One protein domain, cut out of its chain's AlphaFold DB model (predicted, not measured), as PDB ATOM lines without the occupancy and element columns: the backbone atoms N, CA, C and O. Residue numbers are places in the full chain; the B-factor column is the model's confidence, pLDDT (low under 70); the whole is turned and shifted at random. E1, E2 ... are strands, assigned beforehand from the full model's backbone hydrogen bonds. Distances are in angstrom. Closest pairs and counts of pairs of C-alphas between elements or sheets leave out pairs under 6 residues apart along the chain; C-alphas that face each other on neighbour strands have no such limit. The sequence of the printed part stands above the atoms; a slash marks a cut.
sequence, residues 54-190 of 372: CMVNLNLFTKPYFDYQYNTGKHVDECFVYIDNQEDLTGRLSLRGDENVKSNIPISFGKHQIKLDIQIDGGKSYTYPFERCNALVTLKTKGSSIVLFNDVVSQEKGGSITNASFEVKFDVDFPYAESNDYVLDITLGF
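AT A GLANCE: This is residues 54 to 190 of the 372 residues of an uncharacterized protein of Bacteroides sp. 2_2_4 (UniProt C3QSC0). Two twisted sheets stand face to face as a sandwich, five strands, E4, E1, E9, E6 and E7, over four, E3, E2, E5 and E8. The strands run roughly along the long axis, and the long links 63 to 77 and 121 to 131 lie with the loop 155 to 163 at one end. The 137 printed residues hold no named helix and nine named strands, E1 to E9 in order; the class is all strand. The five-strand sheet is mixed, in the order E4, E1, E9, E6, E7; the other is antiparallel, in the order E3, E2, E5, E8. The whole is compact, with a radius of gyration of the C-alphas of 15.2 A, yet elongated, spanning 49 by 28 by 26 A.

HOW THE PARTS SIT: E1, residues 54 to 62, is parallel to E9, residues 182 to 190, at 21 degrees, with N 57 and O 182 2.9 A apart, within hydrogen-bond range. On its other side E1 is antiparallel to E4, residues 100 to 108, with N 58 and O 103 at 2.7 A. E9 is antiparallel to E6, residues 132 to 140, with N 136 and O 187 at 2.9 A. E6 and E7, residues 145 to 154, form a hairpin, with N 137 and O 149 at 2.8 A. In the other sheet E2, residues 78 to 83, and E3, residues 91 to 94, form a hairpin, with N 81 and O 91 at 2.8 A. E2 is antiparallel to E5, residues 110 to 120, with N 80 and O 117 at 2.8 A. E5 is antiparallel to E8, residues 164 to 174, with N 116 and O 168 at 2.8 A. Between the sheets, whose strands stand at 23 degrees, the closest C-alphas of E7 and E8 are Phe 149 and Phe 170, 6.2 A apart, and those of E3 and E4 are Gly 91 and Ile 105, 6.5 A apart. E1 and E5 are apart.

IN THESE COORDINATES: E1 begins at C-alpha 54 (139.516, 47.053, 276.193) and is 25.3 A long. E2 is 16.5 A long, E3 10.4 A and E4 24.5 A. E5 is 31.4 A long and begins at C-alpha 110 (148.722, 44.494, 273.534). E6 is 25.5 A long and E7 26.2 A. E8, 30.8 A long, bends by 52 degrees at residue 171. E9, 26.0 A long, ends at C-alpha 190 (154.968, 64.632, 296.457).

THE WHOLE: The C-alphas farthest apart, Thr 127 and Glu 178, are 49.6 A apart. The printed part has no cut. The links E1 to E2 and E5 to E6 are long. The mean pLDDT of the printed part is 83.2, and 23 residues are under 70, among them 122 to 129 and 157 to 162.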
ATOM      1  N   CYS A  54     139.872  47.394 274.826       82.44
ATOM      2  CA  CYS A  54     139.516  47.053 276.193       82.44
ATOM      3  C   CYS A  54     139.278  48.324 277.023       82.44
ATOM      4  O   CYS A  54     139.858  49.380 276.767       82.44
ATOM      5  N   MET A  55     138.395  48.234 278.018       86.81
ATOM      6  CA  MET A  55     138.185  49.321 278.975       86.81
ATOM      7  C   MET A  55     139.115  49.115 280.166       86.81
ATOM      8  O   MET A  55     138.980  48.131 280.895       86.81
ATOM      9  N   VAL A  56     140.037  50.051 280.375       89.69
ATOM     10  CA  VAL A  56     140.958  50.033 281.513       89.69
ATOM     11  C   VAL A  56     140.469  51.025 282.560       89.69
ATOM     12  O   VAL A  56     140.264  52.204 282.270       89.69
ATOM     13  N   ASN A  57     140.273  50.544 283.788       92.56
ATOM     14  CA  ASN A  57     139.915  51.393 284.918       92.56
ATOM     15  C   ASN A  57     141.197  52.023 285.472       92.56
ATOM     16  O   ASN A  57     142.083  51.320 285.947       92.56
ATOM     17  N   LEU A  58     141.294  53.341 285.438       93.56
ATOM     18  CA  LEU A  58     142.318  54.101 286.137       93.56
ATOM     19  C   LEU A  58     141.816  54.425 287.539       93.56
ATOM     20  O   LEU A  58     140.727  54.981 287.701       93.56
ATOM     21  N   ASN A  59     142.621  54.104 288.541       94.88
ATOM     22  CA  ASN A  59     142.415  54.516 289.918       94.88
ATOM     23  C   ASN A  59     143.635  55.322 290.356       94.88
ATOM     24  O   ASN A  59     144.732  54.781 290.410       94.88
ATOM     25  N   LEU A  60     143.448  56.609 290.621       95.88
ATOM     26  CA  LEU A  60     144.512  57.525 291.006       95.88
ATOM     27  C   LEU A  60     144.295  57.975 292.445       95.88
ATOM     28  O   LEU A  60     143.295  58.622 292.746       95.88
ATOM     29  N   PHE A  61     145.238  57.654 293.316       94.56
ATOM     30  CA  PHE A  61     145.293  58.151 294.680       94.56
ATOM     31  C   PHE A  61     146.441  59.145 294.812       94.56
ATOM     32  O   PHE A  61     147.572  58.853 294.421       94.56
ATOM     33  N   THR A  62     146.166  60.307 295.391       90.75
ATOM     34  CA  THR A  62     147.196  61.296 295.701       90.75
ATOM     35  C   THR A  62     147.306  61.421 297.209       90.75
ATOM     36  O   THR A  62     146.332  61.754 297.887       90.75
ATOM     37  N   LYS A  63     148.492  61.134 297.751       87.00
ATOM     38  CA  LYS A  63     148.758  61.358 299.172       87.00
ATOM     39  C   LYS A  63     148.583  62.848 299.501       87.00
ATOM     40  O   LYS A  63     148.928  63.685 298.666       87.00
ATOM     41  N   PRO A  64     148.083  63.192 300.699       78.88
ATOM     42  CA  PRO A  64     148.182  64.553 301.214       78.88
ATOM     43  C   PRO A  64     149.613  65.083 301.130       78.88
ATOM     44  O   PRO A  64     150.558  64.334 301.364       78.88
ATOM     45  N   TYR A  65     149.756  66.377 300.848       76.88
ATOM     46  CA  TYR A  65     151.040  67.066 300.869       76.88
ATOM     47  C   TYR A  65     150.930  68.296 301.772       76.88
ATOM     48  O   TYR A  65     150.412  69.330 301.361       76.88
ATOM     49  N   PHE A  66     151.369  68.171 303.025       71.00
ATOM     50  CA  PHE A  66     151.251  69.222 304.048       71.00
ATOM     51  C   PHE A  66     149.814  69.768 304.192       71.00
ATOM     52  O   PHE A  66     148.860  68.997 304.297       71.00
ATOM     53  N   ASP A  67     149.657  71.092 304.225       65.62
ATOM     54  CA  ASP A  67     148.378  71.805 304.208       65.62
ATOM     55  C   ASP A  67     147.936  72.175 302.782       65.62
ATOM     56  O   ASP A  67     146.995  72.957 302.617       65.62
ATOM     57  N   TYR A  68     148.586  71.617 301.750       73.06
ATOM     58  CA  TYR A  68     148.240  71.900 300.367       73.06
ATOM     59  C   TYR A  68     146.806  71.462 300.081       73.06
ATOM     60  O   TYR A  68     146.439  70.284 300.152       73.06
ATOM     61  N   GLN A  69     145.982  72.443 299.729       75.31
ATOM     62  CA  GLN A  69     144.600  72.215 299.361       75.31
ATOM     63  C   GLN A  69     144.497  72.101 297.841       75.31
ATOM     64  O   GLN A  69     144.458  73.108 297.129       75.31
ATOM     65  N   TYR A  70     144.406  70.862 297.362       78.50
ATOM     66  CA  TYR A  70     144.210  70.562 295.945       78.50
ATOM     67  C   TYR A  70     143.004  71.312 295.370       78.50
ATOM     68  O   TYR A  70     141.913  71.308 295.951       78.50
ATOM     69  N   ASN A  71     143.189  71.905 294.193       78.69
ATOM     70  CA  ASN A  71     142.169  72.625 293.425       78.69
ATOM     71  C   ASN A  71     141.581  73.871 294.122       78.69
ATOM     72  O   ASN A  71     140.432  74.246 293.865       78.69
ATOM     73  N   THR A  72     142.338  74.535 295.005       64.81
ATOM     74  CA  THR A  72     141.906  75.773 295.686       64.81
ATOM     75  C   THR A  72     142.494  77.030 295.037       64.81
ATOM     76  O   THR A  72     143.356  77.735 295.562       64.81
ATOM     77  N   GLY A  73     142.006  77.361 293.844       62.00
ATOM     78  CA  GLY A  73     142.509  78.504 293.087       62.00
ATOM     79  C   GLY A  73     141.712  78.796 291.828       62.00
ATOM     80  O   GLY A  73     140.568  78.371 291.680       62.00
ATOM     81  N   LYS A  74     142.322  79.553 290.909       61.03
ATOM     82  CA  LYS A  74     141.784  79.738 289.549       61.03
ATOM     83  C   LYS A  74     142.073  78.542 288.638       61.03
ATOM     84  O   LYS A  74     141.504  78.473 287.552       61.03
ATOM     85  N   HIS A  75     142.933  77.636 289.089       68.00
ATOM     86  CA  HIS A  75     143.444  76.513 288.328       68.00
ATOM     87  C   HIS A  75     143.236  75.190 289.079       68.00
ATOM     88  O   HIS A  75     142.970  75.191 290.282       68.00
ATOM     89  N   VAL A  76     143.272  74.086 288.333       81.44
ATOM     90  CA  VAL A  76     142.969  72.717 288.781       81.44
ATOM     91  C   VAL A  76     144.267  71.915 288.706       81.44
ATOM     92  O   VAL A  76     144.998  72.077 287.734       81.44
ATOM     93  N   ASP A  77     144.527  71.063 289.697       86.75
ATOM     94  CA  ASP A  77     145.678  70.152 289.723       86.75
ATOM     95  C   ASP A  77     145.320  68.861 289.000       86.75
ATOM     96  O   ASP A  77     144.270  68.267 289.272       86.75
ATOM     97  N   GLU A  78     146.149  68.409 288.061       90.75
ATOM     98  CA  GLU A  78     145.722  67.422 287.066       90.75
ATOM     99  C   GLU A  78     146.785  66.387 286.727       90.75
ATOM    100  O   GLU A  78     147.974  66.663 286.676       90.75
ATOM    101  N   CYS A  79     146.326  65.174 286.437       92.12
ATOM    102  CA  CYS A  79     147.103  64.135 285.784       92.12
ATOM    103  C   CYS A  79     146.519  63.899 284.391       92.12
ATOM    104  O   CYS A  79     145.384  63.429 284.242       92.12
ATOM    105  N   PHE A  80     147.311  64.200 283.371       91.38
ATOM    106  CA  PHE A  80     147.030  63.892 281.979       91.38
ATOM    107  C   PHE A  80     147.628  62.533 281.625       91.38
ATOM    108  O   PHE A  80     148.747  62.207 282.013       91.38
ATOM    109  N   VAL A  81     146.868  61.725 280.893       92.38
ATOM    110  CA  VAL A  81     147.256  60.376 280.478       92.38
ATOM    111  C   VAL A  81     147.378  60.351 278.963       92.38
ATOM    112  O   VAL A  81     146.423  60.683 278.255       92.38
ATOM    113  N   TYR A  82     148.540  59.917 278.486       91.50
ATOM    114  CA  TYR A  82     148.849  59.730 277.072       91.50
ATOM    115  C   TYR A  82     149.272  58.287 276.821       91.50
ATOM    116  O   TYR A  82     149.975  57.688 277.639       91.50
ATOM    117  N   ILE A  83     148.878  57.752 275.670       90.06
ATOM    118  CA  ILE A  83     149.206  56.391 275.239       90.06
ATOM    119  C   ILE A  83     150.031  56.459 273.959       90.06
ATOM    120  O   ILE A  83     149.725  57.239 273.063       90.06
ATOM    121  N   ASP A  84     151.088  55.654 273.885       88.12
ATOM    122  CA  ASP A  84     151.943  55.454 272.709       88.12
ATOM    123  C   ASP A  84     152.471  56.755 272.090       88.12
ATOM    124  O   ASP A  84     152.626  56.875 270.876       88.12
ATOM    125  N   ASN A  85     152.759  57.746 272.943       77.38
ATOM    126  CA  ASN A  85     153.203  59.087 272.550       77.38
ATOM    127  C   ASN A  85     152.260  59.788 271.552       77.38
ATOM    128  O   ASN A  85     152.705  60.635 270.777       77.38
ATOM    129  N   GLN A  86     150.966  59.455 271.569       79.00
ATOM    130  CA  GLN A  86     149.956  60.187 270.814       79.00
ATOM    131  C   GLN A  86     149.892  61.646 271.291       79.00
ATOM    132  O   GLN A  86     149.986  61.926 272.488       79.00
ATOM    133  N   GLU A  87     149.745  62.578 270.342       66.38
ATOM    134  CA  GLU A  87     149.585  64.009 270.646       66.38
ATOM    135  C   GLU A  87     148.233  64.298 271.317       66.38
ATOM    136  O   GLU A  87     148.117  65.234 272.112       66.38
ATOM    137  N   ASP A  88     147.227  63.467 271.033       73.38
ATOM    138  CA  ASP A  88     145.889  63.600 271.588       73.38
ATOM    139  C   ASP A  88     145.819  63.073 273.027       73.38
ATOM    140  O   ASP A  88     146.268  61.974 273.360       73.38
ATOM    141  N   LEU A  89     145.196  63.874 273.888       74.69
ATOM    142  CA  LEU A  89     144.960  63.534 275.281       74.69
ATOM    143  C   LEU A  89     144.013  62.331 275.398       74.69
ATOM    144  O   LEU A  89     142.853  62.414 274.991       74.69
ATOM    145  N   THR A  90     144.469  61.244 276.022       79.56
ATOM    146  CA  THR A  90     143.652  60.035 276.206       79.56
ATOM    147  C   THR A  90     142.770  60.104 277.453       79.56
ATOM    148  O   THR A  90     141.639  59.619 277.451       79.56
ATOM    149  N   GLY A  91     143.261  60.716 278.533       84.12
ATOM    150  CA  GLY A  91     142.519  60.826 279.787       84.12
ATOM    151  C   GLY A  91     143.001  61.973 280.662       84.12
ATOM    152  O   GLY A  91     144.147  62.395 280.573       84.12
ATOM    153  N   ARG A  92     142.114  62.477 281.522       88.88
ATOM    154  CA  ARG A  92     142.384  63.578 282.454       88.88
ATOM    155  C   ARG A  92     141.751  63.262 283.798       88.88
ATOM    156  O   ARG A  92     140.564  62.936 283.845       88.88
ATOM    157  N   LEU A  93     142.528  63.362 284.871       90.94
ATOM    158  CA  LEU A  93     142.053  63.193 286.242       90.94
ATOM    159  C   LEU A  93     142.444  64.422 287.056       90.94
ATOM    160  O   LEU A  93     143.616  64.774 287.098       90.94
ATOM    161  N   SER A  94     141.475  65.055 287.716       90.06
ATOM    162  CA  SER A  94     141.770  66.107 288.693       90.06
ATOM    163  C   SER A  94     142.278  65.463 289.978       90.06
ATOM    164  O   SER A  94     141.610  64.580 290.512       90.06
ATOM    165  N   LEU A  95     143.439  65.885 290.464       89.88
ATOM    166  CA  LEU A  95     144.068  65.343 291.664       89.88
ATOM    167  C   LEU A  95     143.274  65.721 292.911       89.88
ATOM    168  O   LEU A  95     142.704  66.810 292.995       89.88
ATOM    169  N   ARG A  96     143.244  64.824 293.899       87.19
ATOM    170  CA  ARG A  96     142.618  65.069 295.202       87.19
ATOM    171  C   ARG A  96     143.421  64.397 296.304       87.19
ATOM    172  O   ARG A  96     143.689  63.202 296.225       87.19
ATOM    173  N   GLY A  97     143.782  65.168 297.324       83.94
ATOM    174  CA  GLY A  97     144.486  64.656 298.496       83.94
ATOM    175  C   GLY A  97     143.604  63.704 299.300       83.94
ATOM    176  O   GLY A  97     142.458  64.032 299.597       83.94
ATOM    177  N   ASP A  98     144.155  62.542 299.644       86.00
ATOM    178  CA  ASP A  98     143.501  61.478 300.423       86.00
ATOM    179  C   ASP A  98     142.217  60.899 299.796       86.00
ATOM    180  O   ASP A  98     141.396  60.275 300.469       86.00
ATOM    181  N   GLU A  99     142.029  61.065 298.485       88.38
ATOM    182  CA  GLU A  99     140.867  60.539 297.768       88.38
ATOM    183  C   GLU A  99     141.298  59.766 296.515       88.38
ATOM    184  O   GLU A  99     142.254  60.117 295.826       88.38
ATOM    185  N   ASN A 100     140.570  58.690 296.207       90.62
ATOM    186  CA  ASN A 100     140.736  57.957 294.956       90.62
ATOM    187  C   ASN A 100     139.884  58.584 293.853       90.62
ATOM    188  O   ASN A 100     138.653  58.588 293.932       90.62
ATOM    189  N   VAL A 101     140.534  59.021 292.782       93.12
ATOM    190  CA  VAL A 101     139.897  59.550 291.580       93.12
ATOM    191  C   VAL A 101     139.908  58.469 290.512       93.12
ATOM    192  O   VAL A 101     140.948  57.902 290.181       93.12
ATOM    193  N   LYS A 102     138.725  58.152 289.983       92.88
ATOM    194  CA  LYS A 102     138.538  57.050 289.038       92.88
ATOM    195  C   LYS A 102     138.188  57.564 287.656       92.88
ATOM    196  O   LYS A 102     137.401  58.499 287.521       92.88
ATOM    197  N   SER A 103     138.726  56.910 286.639       90.69
ATOM    198  CA  SER A 103     138.372  57.137 285.241       90.69
ATOM    199  C   SER A 103     138.427  55.821 284.475       90.69
ATOM    200  O   SER A 103     139.094  54.888 284.906       90.69
ATOM    201  N   ASN A 104     137.746  55.744 283.338       90.00
ATOM    202  CA  ASN A 104     137.790  54.580 282.461       90.00
ATOM    203  C   ASN A 104     138.279  55.035 281.095       90.00
ATOM    204  O   ASN A 104     137.639  55.889 280.480       90.00
ATOM    205  N   ILE A 105     139.384  54.464 280.623       87.94
ATOM    206  CA  ILE A 105     139.963  54.814 279.328       87.94
ATOM    207  C   ILE A 105     139.907  53.622 278.368       87.94
ATOM    208  O   ILE A 105     140.212  52.494 278.771       87.94
ATOM    209  N   PRO A 106     139.485  53.837 277.111       86.81
ATOM    210  CA  PRO A 106     139.588  52.822 276.075       86.81
ATOM    211  C   PRO A 106     141.051  52.684 275.634       86.81
ATOM    212  O   PRO A 106     141.662  53.666 275.220       86.81
ATOM    213  N   ILE A 107     141.599  51.471 275.695       87.31
ATOM    214  CA  ILE A 107     142.950  51.141 275.210       87.31
ATOM    215  C   ILE A 107     142.859  49.872 274.372       87.31
ATOM    216  O   ILE A 107     142.118  48.959 274.728       87.31
ATOM    217  N   SER A 108     143.583  49.782 273.263       86.94
ATOM    218  CA  SER A 108     143.693  48.523 272.529       86.94
ATOM    219  C   SER A 108     144.366  47.425 273.364       86.94
ATOM    220  O   SER A 108     145.019  47.681 274.372       86.94
ATOM    221  N   PHE A 109     144.160  46.164 272.987       87.25
ATOM    222  CA  PHE A 109     144.931  45.071 273.580       87.25
ATOM    223  C   PHE A 109     146.363  45.058 273.033       87.25
ATOM    224  O   PHE A 109     146.585  45.320 271.848       87.25
ATOM    225  N   GLY A 110     147.308  44.625 273.864       88.06
ATOM    226  CA  GLY A 110     148.722  44.494 273.534       88.06
ATOM    227  C   GLY A 110     149.611  45.396 274.382       88.06
ATOM    228  O   GLY A 110     149.222  45.863 275.453       88.06
ATOM    229  N   LYS A 111     150.834  45.609 273.895       90.75
ATOM    230  CA  LYS A 111     151.844  46.417 274.575       90.75
ATOM    231  C   LYS A 111     151.662  47.890 274.255       90.75
ATOM    232  O   LYS A 111     151.577  48.251 273.084       90.75
ATOM    233  N   HIS A 112     151.697  48.704 275.297       91.12
ATOM    234  CA  HIS A 112     151.574  50.149 275.230       91.12
ATOM    235  C   HIS A 112     152.618  50.820 276.105       91.12
ATOM    236  O   HIS A 112     153.008  50.289 277.147       91.12
ATOM    237  N   GLN A 113     153.012  52.023 275.711       93.75
ATOM    238  CA  GLN A 113     153.724  52.941 276.586       93.75
ATOM    239  C   GLN A 113     152.741  53.985 277.103       93.75
ATOM    240  O   GLN A 113     152.110  54.690 276.319       93.75
ATOM    241  N   ILE A 114     152.624  54.107 278.421       93.06
ATOM    242  CA  ILE A 114     151.783  55.122 279.052       93.06
ATOM    243  C   ILE A 114     152.676  56.213 279.631       93.06
ATOM    244  O   ILE A 114     153.659  55.935 280.320       93.06
ATOM    245  N   LYS A 115     152.302  57.464 279.357       94.12
ATOM    246  CA  LYS A 115     152.870  58.655 279.985       94.12
ATOM    247  C   LYS A 115     151.807  59.320 280.853       94.12
ATOM    248  O   LYS A 115     150.726  59.649 280.364       94.12
ATOM    249  N   LEU A 116     152.147  59.553 282.114       94.00
ATOM    250  CA  LEU A 116     151.427  60.442 283.014       94.00
ATOM    251  C   LEU A 116     152.167  61.779 283.049       94.00
ATOM    252  O   LEU A 116     153.363  61.809 283.341       94.00
ATOM    253  N   ASP A 117     151.460  62.854 282.734       91.81
ATOM    254  CA  ASP A 117     151.917  64.233 282.900       91.81
ATOM    255  C   ASP A 117     151.124  64.848 284.055       91.81
ATOM    256  O   ASP A 117     149.903  65.000 283.980       91.81
ATOM    257  N   ILE A 118     151.813  65.084 285.166       92.12
ATOM    258  CA  ILE A 118     151.232  65.500 286.438       92.12
ATOM    259  C   ILE A 118     151.546  66.975 286.625       92.12
ATOM    260  O   ILE A 118     152.701  67.341 286.824       92.12
ATOM    261  N   GLN A 119     150.508  67.801 286.610       88.50
ATOM    262  CA  GLN A 119     150.599  69.248 286.704       88.50
ATOM    263  C   GLN A 119     149.955  69.727 288.005       88.50
ATOM    264  O   GLN A 119     148.782  69.470 288.271       88.50
ATOM    265  N   ILE A 120     150.744  70.428 288.811       84.06
ATOM    266  CA  ILE A 120     150.324  71.114 290.031       84.06
ATOM    267  C   ILE A 120     150.336  72.607 289.727       84.06
ATOM    268  O   ILE A 120     151.398  73.147 289.401       84.06
ATOM    269  N   ASP A 121     149.179  73.258 289.829       73.75
ATOM    270  CA  ASP A 121     148.987  74.666 289.461       73.75
ATOM    271  C   ASP A 121     148.706  75.524 290.706       73.75
ATOM    272  O   ASP A 121     148.263  75.052 291.759       73.75
ATOM    273  N   GLY A 122     148.996  76.817 290.597       61.31
ATOM    274  CA  GLY A 122     148.888  77.802 291.657       61.31
ATOM    275  C   GLY A 122     147.480  78.066 292.148       61.31
ATOM    276  O   GLY A 122     146.839  79.070 291.820       61.31
ATOM    277  N   GLY A 123     147.060  77.209 293.075       51.47
ATOM    278  CA  GLY A 123     146.235  77.591 294.213       51.47
ATOM    279  C   GLY A 123     146.906  78.686 295.044       51.47
ATOM    280  O   GLY A 123     148.117  78.892 294.959       51.47
ATOM    281  N   LYS A 124     146.105  79.449 295.801       47.75
ATOM    282  CA  LYS A 124     146.566  80.609 296.587       47.75
ATOM    283  C   LYS A 124     147.882  80.302 297.319       47.75
ATOM    284  O   LYS A 124     147.871  79.563 298.291       47.75
ATOM    285  N   SER A 125     148.959  80.925 296.839       44.97
ATOM    286  CA  SER A 125     150.270  81.054 297.481       44.97
ATOM    287  C   SER A 125     150.871  79.734 297.978       44.97
ATOM    288  O   SER A 125     150.643  79.315 299.112       44.97
ATOM    289  N   TYR A 126     151.718  79.110 297.157       51.97
ATOM    290  CA  TYR A 126     152.588  78.039 297.639       51.97
ATOM    291  C   TYR A 126     153.407  78.553 298.803       51.97
ATOM    292  O   TYR A 126     154.085  79.573 298.703       51.97
ATOM    293  N   THR A 127     153.353  77.804 299.888       53.00
ATOM    294  CA  THR A 127     154.331  77.924 300.957       53.00
ATOM    295  C   THR A 127     155.465  76.893 300.768       53.00
ATOM    296  O   THR A 127     156.564  77.090 301.279       53.00
ATOM    297  N   TYR A 128     155.244  75.831 299.965       59.62
ATOM    298  CA  TYR A 128     156.153  74.681 299.828       59.62
ATOM    299  C   TYR A 128     156.355  74.262 298.355       59.62
ATOM    300  O   TYR A 128     155.363  74.075 297.647       59.62
ATOM    301  N   PRO A 129     157.606  74.094 297.873       69.25
ATOM    302  CA  PRO A 129     157.885  73.654 296.508       69.25
ATOM    303  C   PRO A 129     157.579  72.159 296.324       69.25
ATOM    304  O   PRO A 129     157.793  71.353 297.228       69.25
ATOM    305  N   PHE A 130     157.109  71.792 295.134       77.25
ATOM    306  CA  PHE A 130     156.954  70.407 294.688       77.25
ATOM    307  C   PHE A 130     158.146  70.066 293.791       77.25
ATOM    308  O   PHE A 130     158.167  70.440 292.619       77.25
ATOM    309  N   GLU A 131     159.155  69.384 294.329       79.31
ATOM    310  CA  GLU A 131     160.408  69.137 293.601       79.31
ATOM    311  C   GLU A 131     160.543  67.713 293.090       79.31
ATOM    312  O   GLU A 131     161.210  67.470 292.078       79.31
ATOM    313  N   ARG A 132     159.914  66.757 293.775       85.50
ATOM    314  CA  ARG A 132     159.888  65.361 293.348       85.50
ATOM    315  C   ARG A 132     158.506  64.753 293.519       85.50
ATOM    316  O   ARG A 132     157.714  65.177 294.357       85.50
ATOM    317  N   CYS A 133     158.247  63.721 292.735       90.19
ATOM    318  CA  CYS A 133     157.036  62.925 292.781       90.19
ATOM    319  C   CYS A 133     157.426  61.446 292.813       90.19
ATOM    320  O   CYS A 133     158.107  60.962 291.915       90.19
ATOM    321  N   ASN A 134     157.016  60.725 293.849       91.38
ATOM    322  CA  ASN A 134     157.031  59.268 293.855       91.38
ATOM    323  C   ASN A 134     155.752  58.800 293.190       91.38
ATOM    324  O   ASN A 134     154.656  59.184 293.607       91.38
ATOM    325  N   ALA A 135     155.907  57.943 292.195       94.81
ATOM    326  CA  ALA A 135     154.796  57.249 291.594       94.81
ATOM    327  C   ALA A 135     154.956  55.747 291.815       94.81
ATOM    328  O   ALA A 135     155.978  55.151 291.477       94.81
ATOM    329  N   LEU A 136     153.896  55.128 292.324       96.31
ATOM    330  CA  LEU A 136     153.710  53.686 292.302       96.31
ATOM    331  C   LEU A 136     152.571  53.377 291.339       96.31
ATOM    332  O   LEU A 136     151.432  53.772 291.573       96.31
ATOM    333  N   VAL A 137     152.874  52.641 290.277       97.44
ATOM    334  CA  VAL A 137     151.897  52.199 289.284       97.44
ATOM    335  C   VAL A 137     151.828  50.686 289.297       97.44
ATOM    336  O   VAL A 137     152.836  49.996 289.144       97.44
ATOM    337  N   THR A 138     150.620  50.161 289.460       97.00
ATOM    338  CA  THR A 138     150.354  48.730 289.523       97.00
ATOM    339  C   THR A 138     149.223  48.358 288.575       97.00
ATOM    340  O   THR A 138     148.137  48.927 288.642       97.00
ATOM    341  N   LEU A 139     149.442  47.355 287.729       94.81
ATOM    342  CA  LEU A 139     148.372  46.717 286.971       94.81
ATOM    343  C   LEU A 139     147.749  45.604 287.810       94.81
ATOM    344  O   LEU A 139     148.427  44.642 288.173       94.81
ATOM    345  N   LYS A 140     146.452  45.712 288.085       93.06
ATOM    346  CA  LYS A 140     145.661  44.689 288.769       93.06
ATOM    347  C   LYS A 140     144.688  44.031 287.799       93.06
ATOM    348  O   LYS A 140     144.047  44.690 286.981       93.06
ATOM    349  N   THR A 141     144.560  42.719 287.941       87.81
ATOM    350  CA  THR A 141     143.550  41.884 287.281       87.81
ATOM    351  C   THR A 141     142.850  41.012 288.330       87.81
ATOM    352  O   THR A 141     143.194  41.056 289.511       87.81
ATOM    353  N   LYS A 142     141.883  40.176 287.923       77.81
ATOM    354  CA  LYS A 142     141.051  39.339 288.819       77.81
ATOM    355  C   LYS A 142     141.807  38.357 289.734       77.81
ATOM    356  O   LYS A 142     141.179  37.735 290.584       77.81
ATOM    357  N   GLY A 143     143.126  38.229 289.613       75.75
ATOM    358  CA  GLY A 143     143.936  37.431 290.539       75.75
ATOM    359  C   GLY A 143     145.430  37.742 290.534       75.75
ATOM    360  O   GLY A 143     146.192  37.011 291.160       75.75
ATOM    361  N   SER A 144     145.865  38.791 289.833       84.56
ATOM    362  CA  SER A 144     147.273  39.180 289.769       84.56
ATOM    363  C   SER A 144     147.437  40.685 289.923       84.56
ATOM    364  O   SER A 144     146.539  41.467 289.609       84.56
ATOM    365  N   SER A 145     148.600  41.075 290.434       91.69
ATOM    366  CA  SER A 145     149.003  42.459 290.634       91.69
ATOM    367  C   SER A 145     150.468  42.564 290.241       91.69
ATOM    368  O   SER A 145     151.292  41.821 290.772       91.69
ATOM    369  N   ILE A 146     150.788  43.447 289.301       94.44
ATOM    370  CA  ILE A 146     152.144  43.627 288.776       94.44
ATOM    371  C   ILE A 146     152.519  45.093 288.935       94.44
ATOM    372  O   ILE A 146     151.777  45.968 288.496       94.44
ATOM    373  N   VAL A 147     153.667  45.359 289.553       96.69
ATOM    374  CA  VAL A 147     154.227  46.713 289.633       96.69
ATOM    375  C   VAL A 147     154.833  47.061 288.275       96.69
ATOM    376  O   VAL A 147     155.712  46.351 287.794       96.69
ATOM    377  N   LEU A 148     154.340  48.136 287.666       96.69
ATOM    378  CA  LEU A 148     154.807  48.659 286.380       96.69
ATOM    379  C   LEU A 148     155.830  49.784 286.563       96.69
ATOM    380  O   LEU A 148     156.746  49.926 285.759       96.69
ATOM    381  N   PHE A 149     155.674  50.576 287.624       97.12
ATOM    382  CA  PHE A 149     156.559  51.685 287.961       97.12
ATOM    383  C   PHE A 149     156.586  51.870 289.479       97.12
ATOM    384  O   PHE A 149     155.546  51.766 290.127       97.12
ATOM    385  N   ASN A 150     157.764  52.109 290.044       95.94
ATOM    386  CA  ASN A 150     157.952  52.415 291.460       95.94
ATOM    387  C   ASN A 150     159.262  53.184 291.612       95.94
ATOM    388  O   ASN A 150     160.307  52.585 291.868       95.94
ATOM    389  N   ASP A 151     159.209  54.482 291.348       92.75
ATOM    390  CA  ASP A 151     160.384  55.341 291.398       92.75
ATOM    391  C   ASP A 151     159.992  56.792 291.697       92.75
ATOM    392  O   ASP A 151     158.818  57.176 291.659       92.75
ATOM    393  N   VAL A 152     161.006  57.600 291.989       89.75
ATOM    394  CA  VAL A 152     160.888  59.027 292.254       89.75
ATOM    395  C   VAL A 152     161.370  59.810 291.037       89.75
ATOM    396  O   VAL A 152     162.528  59.715 290.634       89.75
ATOM    397  N   VAL A 153     160.488  60.634 290.479       90.44
ATOM    398  CA  VAL A 153     160.796  61.542 289.371       90.44
ATOM    399  C   VAL A 153     160.995  62.963 289.885       90.44
ATOM    400  O   VAL A 153     160.317  63.408 290.811       90.44
ATOM    401  N   SER A 154     161.942  63.681 289.292       87.62
ATOM    402  CA  SER A 154     162.173  65.097 289.586       87.62
ATOM    403  C   SER A 154     161.267  65.982 288.737       87.62
ATOM    404  O   SER A 154     160.886  65.604 287.630       87.62
ATOM    405  N   GLN A 155     160.982  67.179 289.240       85.69
ATOM    406  CA  GLN A 155     160.268  68.223 288.513       85.69
ATOM    407  C   GLN A 155     160.937  68.515 287.158       85.69
ATOM    408  O   GLN A 155     162.169  68.560 287.039       85.69
ATOM    409  N   GLU A 156     160.126  68.738 286.126       80.00
ATOM    410  CA  GLU A 156     160.617  69.113 284.803       80.00
ATOM    411  C   GLU A 156     161.282  70.502 284.799       80.00
ATOM    412  O   GLU A 156     160.918  71.420 285.542       80.00
ATOM    413  N   LYS A 157     162.268  70.688 283.910       60.00
ATOM    414  CA  LYS A 157     162.957  71.976 283.742       60.00
ATOM    415  C   LYS A 157     161.967  73.051 283.290       60.00
ATOM    416  O   LYS A 157     161.476  72.995 282.168       60.00
ATOM    417  N   GLY A 158     161.768  74.069 284.125       52.47
ATOM    418  CA  GLY A 158     160.844  75.178 283.860       52.47
ATOM    419  C   GLY A 158     159.671  75.254 284.834       52.47
ATOM    420  O   GLY A 158     158.935  76.238 284.793       52.47
ATOM    421  N   GLY A 159     159.528  74.276 285.734       51.56
ATOM    422  CA  GLY A 159     158.683  74.429 286.912       51.56
ATOM    423  C   GLY A 159     159.150  75.595 287.795       51.56
ATOM    424  O   GLY A 159     160.340  75.911 287.855       51.56
ATOM    425  N   SER A 160     158.203  76.281 288.430       53.97
ATOM    426  CA  SER A 160     158.471  77.366 289.376       53.97
ATOM    427  C   SER A 160     158.184  76.898 290.803       53.97
ATOM    428  O   SER A 160     157.645  75.816 291.024       53.97
ATOM    429  N   ILE A 161     158.482  77.747 291.792       52.84
ATOM    430  CA  ILE A 161     158.012  77.553 293.178       52.84
ATOM    431  C   ILE A 161     156.483  77.415 293.208       52.84
ATOM    432  O   ILE A 161     155.933  76.776 294.099       52.84
ATOM    433  N   THR A 162     155.813  78.002 292.212       56.22
ATOM    434  CA  THR A 162     154.367  78.080 292.129       56.22
ATOM    435  C   THR A 162     153.731  77.221 291.049       56.22
ATOM    436  O   THR A 162     152.583  77.474 290.743       56.22
ATOM    437  N   ASN A 163     154.455  76.322 290.391       72.25
ATOM    438  CA  ASN A 163     153.910  75.427 289.371       72.25
ATOM    439  C   ASN A 163     154.868  74.249 289.239       72.25
ATOM    440  O   ASN A 163     156.055  74.451 288.968       72.25
ATOM    441  N   ALA A 164     154.374  73.025 289.369       79.69
ATOM    442  CA  ALA A 164     155.204  71.840 289.197       79.69
ATOM    443  C   ALA A 164     154.639  70.896 288.149       79.69
ATOM    444  O   ALA A 164     153.434  70.695 288.065       79.69
ATOM    445  N   SER A 165     155.546  70.344 287.348       87.75
ATOM    446  CA  SER A 165     155.255  69.360 286.312       87.75
ATOM    447  C   SER A 165     156.140  68.146 286.544       87.75
ATOM    448  O   SER A 165     157.341  68.304 286.798       87.75
ATOM    449  N   PHE A 166     155.556  66.955 286.461       91.62
ATOM    450  CA  PHE A 166     156.259  65.686 286.585       91.62
ATOM    451  C   PHE A 166     155.833  64.734 285.478       91.62
ATOM    452  O   PHE A 166     154.644  64.563 285.214       91.62
ATOM    453  N   GLU A 167     156.810  64.042 284.901       93.88
ATOM    454  CA  GLU A 167     156.572  63.029 283.881       93.88
ATOM    455  C   GLU A 167     156.872  61.635 284.438       93.88
ATOM    456  O   GLU A 167     157.976  61.363 284.912       93.88
ATOM    457  N   VAL A 168     155.898  60.730 284.338       95.06
ATOM    458  CA  VAL A 168     156.063  59.305 284.655       95.06
ATOM    459  C   VAL A 168     155.769  58.495 283.399       95.06
ATOM    460  O   VAL A 168     154.686  58.602 282.828       95.06
ATOM    461  N   LYS A 169     156.724  57.668 282.967       95.38
ATOM    462  CA  LYS A 169     156.599  56.797 281.788       95.38
ATOM    463  C   LYS A 169     156.801  55.341 282.175       95.38
ATOM    464  O   LYS A 169     157.779  55.015 282.844       95.38
ATOM    465  N   PHE A 170     155.906  54.472 281.722       95.06
ATOM    466  CA  PHE A 170     156.005  53.033 281.946       95.06
ATOM    467  C   PHE A 170     155.386  52.246 280.794       95.06
ATOM    468  O   PHE A 170     154.431  52.692 280.156       95.06
ATOM    469  N   ASP A 171     155.928  51.057 280.556       94.69
ATOM    470  CA  ASP A 171     155.391  50.123 279.575       94.69
ATOM    471  C   ASP A 171     154.415  49.158 280.263       94.69
ATOM    472  O   ASP A 171     154.624  48.725 281.399       94.69
ATOM    473  N   VAL A 172     153.339  48.808 279.569       92.75
ATOM    474  CA  VAL A 172     152.301  47.898 280.056       92.75
ATOM    475  C   VAL A 172     151.847  46.976 278.934       92.75
ATOM    476  O   VAL A 172     151.829  47.365 277.772       92.75
ATOM    477  N   ASP A 173     151.479  45.745 279.278       90.56
ATOM    478  CA  ASP A 173     150.882  44.788 278.348       90.56
ATOM    479  C   ASP A 173     149.462  44.443 278.810       90.56
ATOM    480  O   ASP A 173     149.262  43.972 279.934       90.56
ATOM    481  N   PHE A 174     148.480  44.690 277.944       88.94
ATOM    482  CA  PHE A 174     147.082  44.311 278.131       88.94
ATOM    483  C   PHE A 174     146.770  43.093 277.255       88.94
ATOM    484  O   PHE A 174     146.291  43.249 276.128       88.94
ATOM    485  N   PRO A 175     147.019  41.860 277.730       84.62
ATOM    486  CA  PRO A 175     146.762  40.674 276.928       84.62
ATOM    487  C   PRO A 175     145.266  40.533 276.629       84.62
ATOM    488  O   PRO A 175     144.406  40.866 277.450       84.62
ATOM    489  N   TYR A 176     144.936  40.002 275.453       83.25
ATOM    490  CA  TYR A 176     143.542  39.740 275.110       83.25
ATOM    491  C   TYR A 176     142.928  38.718 276.071       83.25
ATOM    492  O   TYR A 176     143.426  37.600 276.218       83.25
ATOM    493  N   ALA A 177     141.815  39.094 276.699       74.75
ATOM    494  CA  ALA A 177     141.018  38.208 277.532       74.75
ATOM    495  C   ALA A 177     139.550  38.641 277.502       74.75
ATOM    496  O   ALA A 177     139.235  39.808 277.722       74.75
ATOM    497  N   GLU A 178     138.646  37.687 277.279       67.81
ATOM    498  CA  GLU A 178     137.215  37.947 277.060       67.81
ATOM    499  C   GLU A 178     136.480  38.551 278.275       67.81
ATOM    500  O   GLU A 178     135.358  39.028 278.131       67.81
ATOM    501  N   SER A 179     137.070  38.529 279.479       65.00
ATOM    502  CA  SER A 179     136.404  38.987 280.715       65.00
ATOM    503  C   SER A 179     137.329  39.615 281.768       65.00
ATOM    504  O   SER A 179     136.993  39.634 282.961       65.00
ATOM    505  N   ASN A 180     138.493  40.130 281.360       69.50
ATOM    506  CA  ASN A 180     139.393  40.805 282.295       69.50
ATOM    507  C   ASN A 180     138.986  42.262 282.507       69.50
ATOM    508  O   ASN A 180     138.910  43.042 281.564       69.50
ATOM    509  N   ASP A 181     138.806  42.613 283.777       81.94
ATOM    510  CA  ASP A 181     138.731  43.998 284.217       81.94
ATOM    511  C   ASP A 181     140.155  44.425 284.574       81.94
ATOM    512  O   ASP A 181     140.704  43.994 285.594       81.94
ATOM    513  N   TYR A 182     140.778  45.208 283.697       90.50
ATOM    514  CA  TYR A 182     142.086  45.791 283.965       90.50
ATOM    515  C   TYR A 182     141.916  47.022 284.847       90.50
ATOM    516  O   TYR A 182     141.075  47.885 284.575       90.50
ATOM    517  N   VAL A 183     142.717  47.097 285.907       93.38
ATOM    518  CA  VAL A 183     142.802  48.276 286.762       93.38
ATOM    519  C   VAL A 183     144.249  48.741 286.805       93.38
ATOM    520  O   VAL A 183     145.116  48.019 287.288       93.38
ATOM    521  N   LEU A 184     144.507  49.945 286.310       94.56
ATOM    522  CA  LEU A 184     145.747  50.664 286.559       94.56
ATOM    523  C   LEU A 184     145.577  51.457 287.851       94.56
ATOM    524  O   LEU A 184     144.856  52.452 287.890       94.56
ATOM    525  N   ASP A 185     146.212  50.976 288.911       95.62
ATOM    526  CA  ASP A 185     146.222  51.609 290.222       95.62
ATOM    527  C   ASP A 185     147.487  52.457 290.366       95.62
ATOM    528  O   ASP A 185     148.600  51.934 290.293       95.62
ATOM    529  N   ILE A 186     147.311  53.763 290.523       96.56
ATOM    530  CA  ILE A 186     148.368  54.769 290.542       96.56
ATOM    531  C   ILE A 186     148.314  55.467 291.897       96.56
ATOM    532  O   ILE A 186     147.285  56.006 292.290       96.56
ATOM    533  N   THR A 187     149.433  55.479 292.610       95.94
ATOM    534  CA  THR A 187     149.612  56.253 293.837       95.94
ATOM    535  C   THR A 187     150.691  57.296 293.612       95.94
ATOM    536  O   THR A 187     151.804  56.943 293.227       95.94
ATOM    537  N   LEU A 188     150.360  58.558 293.868       93.81
ATOM    538  CA  LEU A 188     151.286  59.684 293.809       93.81
ATOM    539  C   LEU A 188     151.582  60.196 295.219       93.81
ATOM    540  O   LEU A 188     150.663  60.383 296.019       93.81
ATOM    541  N   GLY A 189     152.855  60.443 295.503       89.88
ATOM    542  CA  GLY A 189     153.319  61.193 296.667       89.88
ATOM    543  C   GLY A 189     154.253  62.305 296.216       89.88
ATOM    544  O   GLY A 189     155.073  62.086 295.326       89.88
ATOM    545  N   PHE A 190     154.132  63.488 296.804       85.69
ATOM    546  CA  PHE A 190     154.968  64.632 296.457       85.69
ATOM    547  C   PHE A 190     155.980  64.916 297.551       85.69
ATOM    548  O   PHE A 190     155.700  64.684 298.721       85.69
TER     549      PHE A 190